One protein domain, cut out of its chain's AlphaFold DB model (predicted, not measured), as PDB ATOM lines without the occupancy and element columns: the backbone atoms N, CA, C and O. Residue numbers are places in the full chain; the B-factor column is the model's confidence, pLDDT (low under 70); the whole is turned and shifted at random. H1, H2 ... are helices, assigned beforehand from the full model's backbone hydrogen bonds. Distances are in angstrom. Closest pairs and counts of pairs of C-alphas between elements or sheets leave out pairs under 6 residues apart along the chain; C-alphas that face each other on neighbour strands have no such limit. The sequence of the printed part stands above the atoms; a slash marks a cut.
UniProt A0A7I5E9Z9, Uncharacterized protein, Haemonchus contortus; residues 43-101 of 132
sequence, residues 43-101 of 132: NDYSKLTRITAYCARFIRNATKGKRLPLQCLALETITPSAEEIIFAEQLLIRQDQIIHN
ATOM      1  N   ASN A  43     122.076 118.655 113.445       59.34
ATOM      2  CA  ASN A  43     121.639 119.811 112.641       59.34
ATOM      3  C   ASN A  43     120.595 120.675 113.390       59.34
ATOM      4  O   ASN A  43     119.808 121.395 112.784       59.34
ATOM      5  N   ASP A  44     120.552 120.577 114.718       79.25
ATOM      6  CA  ASP A  44     119.599 121.250 115.581       79.25
ATOM      7  C   ASP A  44     120.345 122.329 116.363       79.25
ATOM      8  O   ASP A  44     121.036 122.047 117.349       79.25
ATOM      9  N   TYR A  45     120.209 123.566 115.886       81.00
ATOM     10  CA  TYR A  45     120.828 124.744 116.484       81.00
ATOM     11  C   TYR A  45     120.464 124.877 117.968       81.00
ATOM     12  O   TYR A  45     121.330 125.156 118.787       81.00
ATOM     13  N   SER A  46     119.222 124.558 118.350       82.75
ATOM     14  CA  SER A  46     118.770 124.668 119.744       82.75
ATOM     15  C   SER A  46     119.518 123.718 120.685       82.75
ATOM     16  O   SER A  46     119.841 124.075 121.824       82.75
ATOM     17  N   LYS A  47     119.837 122.510 120.204       85.31
ATOM     18  CA  LYS A  47     120.658 121.554 120.948       85.31
ATOM     19  C   LYS A  47     122.077 122.071 121.056       85.31
ATOM     20  O   LYS A  47     122.580 122.138 122.169       85.31
ATOM     21  N   LEU A  48     122.685 122.492 119.947       86.00
ATOM     22  CA  LEU A  48     124.043 123.036 119.952       86.00
ATOM     23  C   LEU A  48     124.178 124.212 120.929       86.00
ATOM     24  O   LEU A  48     125.090 124.218 121.750       86.00
ATOM     25  N   THR A  49     123.224 125.141 120.926       87.88
ATOM     26  CA  THR A  49     123.188 126.262 121.871       87.88
ATOM     27  C   THR A  49     123.139 125.786 123.321       87.88
ATOM     28  O   THR A  49     123.917 126.259 124.150       87.88
ATOM     29  N   ARG A  50     122.288 124.803 123.649       88.75
ATOM     30  CA  ARG A  50     122.237 124.227 125.006       88.75
ATOM     31  C   ARG A  50     123.556 123.575 125.409       88.75
ATOM     32  O   ARG A  50     123.998 123.776 126.537       88.75
ATOM     33  N   ILE A  51     124.181 122.819 124.507       87.00
ATOM     34  CA  ILE A  51     125.491 122.191 124.733       87.00
ATOM     35  C   ILE A  51     126.526 123.268 125.069       87.00
ATOM     36  O   ILE A  51     127.179 123.198 126.111       87.00
ATOM     37  N   THR A  52     126.619 124.297 124.228       89.00
ATOM     38  CA  THR A  52     127.552 125.409 124.414       89.00
ATOM     39  C   THR A  52     127.303 126.140 125.731       89.00
ATOM     40  O   THR A  52     128.263 126.453 126.432       89.00
ATOM     41  N   ALA A  53     126.043 126.340 126.128       89.25
ATOM     42  CA  ALA A  53     125.699 126.961 127.407       89.25
ATOM     43  C   ALA A  53     126.198 126.137 128.606       89.25
ATOM     44  O   ALA A  53     126.798 126.688 129.531       89.25
ATOM     45  N   TYR A  54     126.032 124.809 128.575       89.00
ATOM     46  CA  TYR A  54     126.581 123.931 129.614       89.00
ATOM     47  C   TYR A  54     128.111 123.976 129.666       89.00
ATOM     48  O   TYR A  54     128.683 124.059 130.755       89.00
ATOM     49  N   CYS A  55     128.780 123.965 128.511       87.00
ATOM     50  CA  CYS A  55     130.236 124.084 128.436       87.00
ATOM     51  C   CYS A  55     130.728 125.431 128.987       87.00
ATOM     52  O   CYS A  55     131.656 125.458 129.794       87.00
ATOM     53  N   ALA A  56     130.087 126.540 128.608       86.06
ATOM     54  CA  ALA A  56     130.418 127.875 129.101       86.06
ATOM     55  C   ALA A  56     130.255 127.965 130.626       86.06
ATOM     56  O   ALA A  56     131.151 128.450 131.318       86.06
ATOM     57  N   ARG A  57     129.161 127.413 131.166       84.25
ATOM     58  CA  ARG A  57     128.922 127.312 132.611       84.25
ATOM     59  C   ARG A  57     130.007 126.491 133.312       84.25
ATOM     60  O   ARG A  57     130.516 126.920 134.346       84.25
ATOM     61  N   PHE A  58     130.378 125.336 132.756       84.81
ATOM     62  CA  PHE A  58     131.448 124.495 133.300       84.81
ATOM     63  C   PHE A  58     132.782 125.249 133.354       84.81
ATOM     64  O   PHE A  58     133.413 125.302 134.408       84.81
ATOM     65  N   ILE A  59     133.174 125.902 132.255       84.62
ATOM     66  CA  ILE A  59     134.411 126.690 132.174       84.62
ATOM     67  C   ILE A  59     134.382 127.852 133.170       84.62
ATOM     68  O   ILE A  59     135.365 128.075 133.878       84.62
ATOM     69  N   ARG A  60     133.262 128.575 133.277       83.88
ATOM     70  CA  ARG A  60     133.104 129.652 134.262       83.88
ATOM     71  C   ARG A  60     133.310 129.127 135.680       83.88
ATOM     72  O   ARG A  60     134.074 129.715 136.441       83.88
ATOM     73  N   ASN A  61     132.653 128.021 136.027       81.56
ATOM     74  CA  ASN A  61     132.741 127.432 137.361       81.56
ATOM     75  C   ASN A  61     134.172 126.957 137.665       81.56
ATOM     76  O   ASN A  61     134.706 127.286 138.722       81.56
ATOM     77  N   ALA A  62     134.827 126.280 136.715       83.00
ATOM     78  CA  ALA A  62     136.218 125.843 136.844       83.00
ATOM     79  C   ALA A  62     137.195 127.024 136.987       83.00
ATOM     80  O   ALA A  62     138.165 126.959 137.736       83.00
ATOM     81  N   THR A  63     136.920 128.139 136.309       83.44
ATOM     82  CA  THR A  63     137.784 129.331 136.318       83.44
ATOM     83  C   THR A  63     137.398 130.360 137.379       83.44
ATOM     84  O   THR A  63     137.985 131.442 137.412       83.44
ATOM     85  N   LYS A  64     136.430 130.051 138.255       80.31
ATOM     86  CA  LYS A  64     135.878 130.973 139.266       80.31
ATOM     87  C   LYS A  64     135.434 132.316 138.662       80.31
ATOM     88  O   LYS A  64     135.650 133.371 139.249       80.31
ATOM     89  N   GLY A  65     134.873 132.279 137.452       72.56
ATOM     90  CA  GLY A  65     134.417 133.465 136.722       72.56
ATOM     91  C   GLY A  65     135.521 134.304 136.073       72.56
ATOM     92  O   GLY A  65     135.211 135.323 135.466       72.56
ATOM     93  N   LYS A  66     136.797 133.889 136.144       77.06
ATOM     94  CA  LYS A  66     137.902 134.593 135.462       77.06
ATOM     95  C   LYS A  66     137.794 134.512 133.940       77.06
ATOM     96  O   LYS A  66     138.223 135.429 133.247       77.06
ATOM     97  N   ARG A  67     137.261 133.404 133.413       64.81
ATOM     98  CA  ARG A  67     136.962 133.238 131.987       64.81
ATOM     99  C   ARG A  67     135.444 133.180 131.825       64.81
ATOM    100  O   ARG A  67     134.795 132.393 132.507       64.81
ATOM    101  N   LEU A  68     134.915 133.992 130.902       72.62
ATOM    102  CA  LEU A  68     133.484 134.137 130.587       72.62
ATOM    103  C   LEU A  68     132.678 134.798 131.732       72.62
ATOM    104  O   LEU A  68     131.973 134.103 132.470       72.62
ATOM    105  N   PRO A  69     132.779 136.135 131.893       68.31
ATOM    106  CA  PRO A  69     132.072 136.887 132.928       68.31
ATOM    107  C   PRO A  69     130.573 136.993 132.601       68.31
ATOM    108  O   PRO A  69     130.078 138.013 132.132       68.31
ATOM    109  N   LEU A  70     129.844 135.907 132.833       69.06
ATOM    110  CA  LEU A  70     128.386 135.892 132.839       69.06
ATOM    111  C   LEU A  70     127.888 136.598 134.106       69.06
ATOM    112  O   LEU A  70     128.300 136.231 135.206       69.06
ATOM    113  N   GLN A  71     126.996 137.579 133.956       64.88
ATOM    114  CA  GLN A  71     126.446 138.353 135.081       64.88
ATOM    115  C   GLN A  71     125.589 137.492 136.025       64.88
ATOM    116  O   GLN A  71     125.526 137.759 137.225       64.88
ATOM    117  N   CYS A  72     124.981 136.420 135.508       63.81
ATOM    118  CA  CYS A  72     124.205 135.481 136.306       63.81
ATOM    119  C   CYS A  72     125.108 134.704 137.282       63.81
ATOM    120  O   CYS A  72     125.861 133.813 136.875       63.81
ATOM    121  N   LEU A  73     125.010 135.002 138.581       60.81
ATOM    122  CA  LEU A  73     125.535 134.139 139.640       60.81
ATOM    123  C   LEU A  73     124.854 132.774 139.522       60.81
ATOM    124  O   LEU A  73     123.630 132.690 139.503       60.81
ATOM    125  N   ALA A  74     125.663 131.725 139.384       54.28
ATOM    126  CA  ALA A  74     125.232 130.349 139.172       54.28
ATOM    127  C   ALA A  74     124.027 129.978 140.052       54.28
ATOM    128  O   ALA A  74     124.175 129.749 141.248       54.28
ATOM    129  N   LEU A  75     122.841 129.874 139.460       55.94
ATOM    130  CA  LEU A  75     121.779 129.090 140.068       55.94
ATOM    131  C   LEU A  75     122.178 127.617 139.914       55.94
ATOM    132  O   LEU A  75     122.557 127.191 138.820       55.94
ATOM    133  N   GLU A  76     122.084 126.833 140.991       63.66
ATOM    134  CA  GLU A  76     122.263 125.366 141.024       63.66
ATOM    135  C   GLU A  76     121.177 124.619 140.215       63.66
ATOM    136  O   GLU A  76     120.746 123.514 140.533       63.66
ATOM    137  N   THR A  77     120.665 125.239 139.158       64.38
ATOM    138  CA  THR A  77     119.613 124.704 138.315       64.38
ATOM    139  C   THR A  77     120.208 123.797 137.251       64.38
ATOM    140  O   THR A  77     121.149 124.159 136.540       64.38
ATOM    141  N   ILE A  78     119.593 122.627 137.089       73.38
ATOM    142  CA  ILE A  78     119.955 121.612 136.089       73.38
ATOM    143  C   ILE A  78     119.866 122.177 134.657       73.38
ATOM    144  O   ILE A  78     120.571 121.716 133.763       73.38
ATOM    145  N   THR A  79     119.046 123.205 134.430       80.44
ATOM    146  CA  THR A  79     118.837 123.855 133.128       80.44
ATOM    147  C   THR A  79     119.633 125.159 132.981       80.44
ATOM    148  O   THR A  79     119.767 125.885 133.970       80.44
ATOM    149  N   PRO A  80     120.138 125.499 131.776       80.88
ATOM    150  CA  PRO A  80     120.721 126.808 131.485       80.88
ATOM    151  C   PRO A  80     119.691 127.927 131.661       80.88
ATOM    152  O   PRO A  80     118.525 127.752 131.299       80.88
ATOM    153  N   SER A  81     120.112 129.062 132.211       84.56
ATOM    154  CA  SER A  81     119.291 130.271 132.266       84.56
ATOM    155  C   SER A  81     119.159 130.893 130.873       84.56
ATOM    156  O   SER A  81     119.951 130.608 129.973       84.56
ATOM    157  N   ALA A  82     118.171 131.770 130.686       84.81
ATOM    158  CA  ALA A  82     118.007 132.488 129.422       84.81
ATOM    159  C   ALA A  82     119.261 133.304 129.052       84.81
ATOM    160  O   ALA A  82     119.661 133.314 127.894       84.81
ATOM    161  N   GLU A  83     119.926 133.916 130.033       83.75
ATOM    162  CA  GLU A  83     121.175 134.657 129.819       83.75
ATOM    163  C   GLU A  83     122.320 133.749 129.356       83.75
ATOM    164  O   GLU A  83     123.063 134.104 128.447       83.75
ATOM    165  N   GLU A  84     122.449 132.553 129.938       85.44
ATOM    166  CA  GLU A  84     123.463 131.578 129.520       85.44
ATOM    167  C   GLU A  84     123.205 131.056 128.104       85.44
ATOM    168  O   GLU A  84     124.155 130.807 127.363       85.44
ATOM    169  N   ILE A  85     121.933 130.914 127.719       88.38
ATOM    170  CA  ILE A  85     121.545 130.570 126.348       88.38
ATOM    171  C   ILE A  85     121.932 131.697 125.385       88.38
ATOM    172  O   ILE A  85     122.622 131.424 124.410       88.38
ATOM    173  N   ILE A  86     121.571 132.950 125.678       86.50
ATOM    174  CA  ILE A  86     121.907 134.107 124.828       86.50
ATOM    175  C   ILE A  86     123.424 134.231 124.651       86.50
ATOM    176  O   ILE A  86     123.926 134.393 123.539       86.50
ATOM    177  N   PHE A  87     124.179 134.091 125.739       86.00
ATOM    178  CA  PHE A  87     125.635 134.135 125.683       86.00
ATOM    179  C   PHE A  87     126.228 132.990 124.847       86.00
ATOM    180  O   PHE A  87     127.180 133.187 124.092       86.00
ATOM    181  N   ALA A  88     125.658 131.788 124.946       87.88
ATOM    182  CA  ALA A  88     126.069 130.652 124.131       87.88
ATOM    183  C   ALA A  88     125.791 130.873 122.635       87.88
ATOM    184  O   ALA A  88     126.622 130.499 121.806       87.88
ATOM    185  N   GLU A  89     124.671 131.507 122.283       87.50
ATOM    186  CA  GLU A  89     124.372 131.893 120.898       87.50
ATOM    187  C   GLU A  89     125.407 132.882 120.365       87.50
ATOM    188  O   GLU A  89     125.958 132.669 119.286       87.50
ATOM    189  N   GLN A  90     125.747 133.912 121.145       85.38
ATOM    190  CA  GLN A  90     126.777 134.885 120.774       85.38
ATOM    191  C   GLN A  90     128.139 134.218 120.541       85.38
ATOM    192  O   GLN A  90     128.809 134.519 119.552       85.38
ATOM    193  N   LEU A  91     128.541 133.279 121.407       85.62
ATOM    194  CA  LEU A  91     129.779 132.512 121.231       85.62
ATOM    195  C   LEU A  91     129.778 131.703 119.932       85.62
ATOM    196  O   LEU A  91     130.768 131.719 119.202       85.62
ATOM    197  N   LEU A  92     128.672 131.016 119.635       84.50
ATOM    198  CA  LEU A  92     128.530 130.236 118.407       84.50
ATOM    199  C   LEU A  92     128.603 131.129 117.169       84.50
ATOM    200  O   LEU A  92     129.336 130.811 116.236       84.50
ATOM    201  N   ILE A  93     127.902 132.263 117.180       80.69
ATOM    202  CA  ILE A  93     127.895 133.213 116.066       80.69
ATOM    203  C   ILE A  93     129.295 133.802 115.841       80.69
ATOM    204  O   ILE A  93     129.757 133.854 114.701       80.69
ATOM    205  N   ARG A  94     130.007 134.203 116.905       80.75
ATOM    206  CA  ARG A  94     131.389 134.702 116.790       80.75
ATOM    207  C   ARG A  94     132.330 133.632 116.237       80.75
ATOM    208  O   ARG A  94     133.152 133.928 115.375       80.75
ATOM    209  N   GLN A  95     132.208 132.390 116.703       81.06
ATOM    210  CA  GLN A  95     133.033 131.291 116.206       81.06
ATOM    211  C   GLN A  95     132.768 131.012 114.721       81.06
ATOM    212  O   GLN A  95     133.714 130.841 113.954       81.06
ATOM    213  N   ASP A  96     131.501 131.011 114.308       75.38
ATOM    214  CA  ASP A  96     131.095 130.840 112.912       75.38
ATOM    215  C   ASP A  96     131.677 131.954 112.024       75.38
ATOM    216  O   ASP A  96     132.277 131.694 110.983       75.38
ATOM    217  N   GLN A  97     131.629 133.201 112.498       74.00
ATOM    218  CA  GLN A  97     132.216 134.363 111.823       74.00
ATOM    219  C   GLN A  97     133.735 134.285 111.661       74.00
ATOM    220  O   GLN A  97     134.259 134.713 110.629       74.00
ATOM    221  N   ILE A  98     134.436 133.749 112.665       74.88
ATOM    222  CA  ILE A  98     135.885 133.520 112.613       74.88
ATOM    223  C   ILE A  98     136.211 132.438 111.580       74.88
ATOM    224  O   ILE A  98     137.120 132.619 110.774       74.88
ATOM    225  N   ILE A  99     135.465 131.328 111.575       73.94
ATOM    226  CA  ILE A  99     135.690 130.207 110.649       73.94
ATOM    227  C   ILE A  99     135.397 130.620 109.202       73.94
ATOM    228  O   ILE A  99     136.147 130.270 108.291       73.94
ATOM    229  N   HIS A 100     134.313 131.364 108.984       68.75
ATOM    230  CA  HIS A 100     133.790 131.651 107.650       68.75
ATOM    231  C   HIS A 100     134.208 133.012 107.079       68.75
ATOM    232  O   HIS A 100     133.736 133.367 106.001       68.75
ATOM    233  N   ASN A 101     135.114 133.746 107.740       66.38
ATOM    234  CA  ASN A 101     135.525 135.102 107.360       66.38
ATOM    235  C   ASN A 101     134.308 136.022 107.140       66.38
ATOM    236  O   ASN A 101     133.856 136.252 106.014       66.38
TER     237      ASN A 101
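Overview. This is residues 43 to 101 of the 132 residues of an uncharacterized protein of Haemonchus contortus (UniProt A0A7I5E9Z9). Two helices, H2 and H1, cross as a lopsided X, H1 near its middle and H2 in its first half, and a long loop, residues 63 to 81, joins them. Residues 93 to 101, of which 93 to 100 belong to H2, stick out. The printed part has 59 residues with two named helices, H1 then H2, and no named strand; its class is all helix. It is compact, with a radius of gyration of the C-alphas of 11.7 A and spans of 35 by 24 by 16 A.

Along the chain. H2, residues 82 to 100, runs 26.9 A from C-alpha 82 at (118.007, 132.488, 129.422) to C-alpha 100 at (133.790, 131.651, 107.650). H1, residues 45 to 62, is 25.5 A long and begins at C-alpha 45 (120.828, 124.744, 116.484).

Arrangement. H2 touches H1 with residues 84 to 92 alone, and H1 touches H2 with residues 49 to 57 alone. Their closest C-alphas, of Ala 53 and Ala 88, are 4.9 A apart. Their lines are about perpendicular, at 76 degrees. In H1 and H2 every O i to N i+4 pair is within hydrogen-bond range.

Size, cuts and confidence. The C-alphas farthest apart, of Glu 76 and Asn 101, are 37.5 A apart. The printed part has no cut. The link from H1 to H2 is long, with 19 residues. Residues 43, 67, 69 to 77 and 100 to 101 have pLDDT under 70.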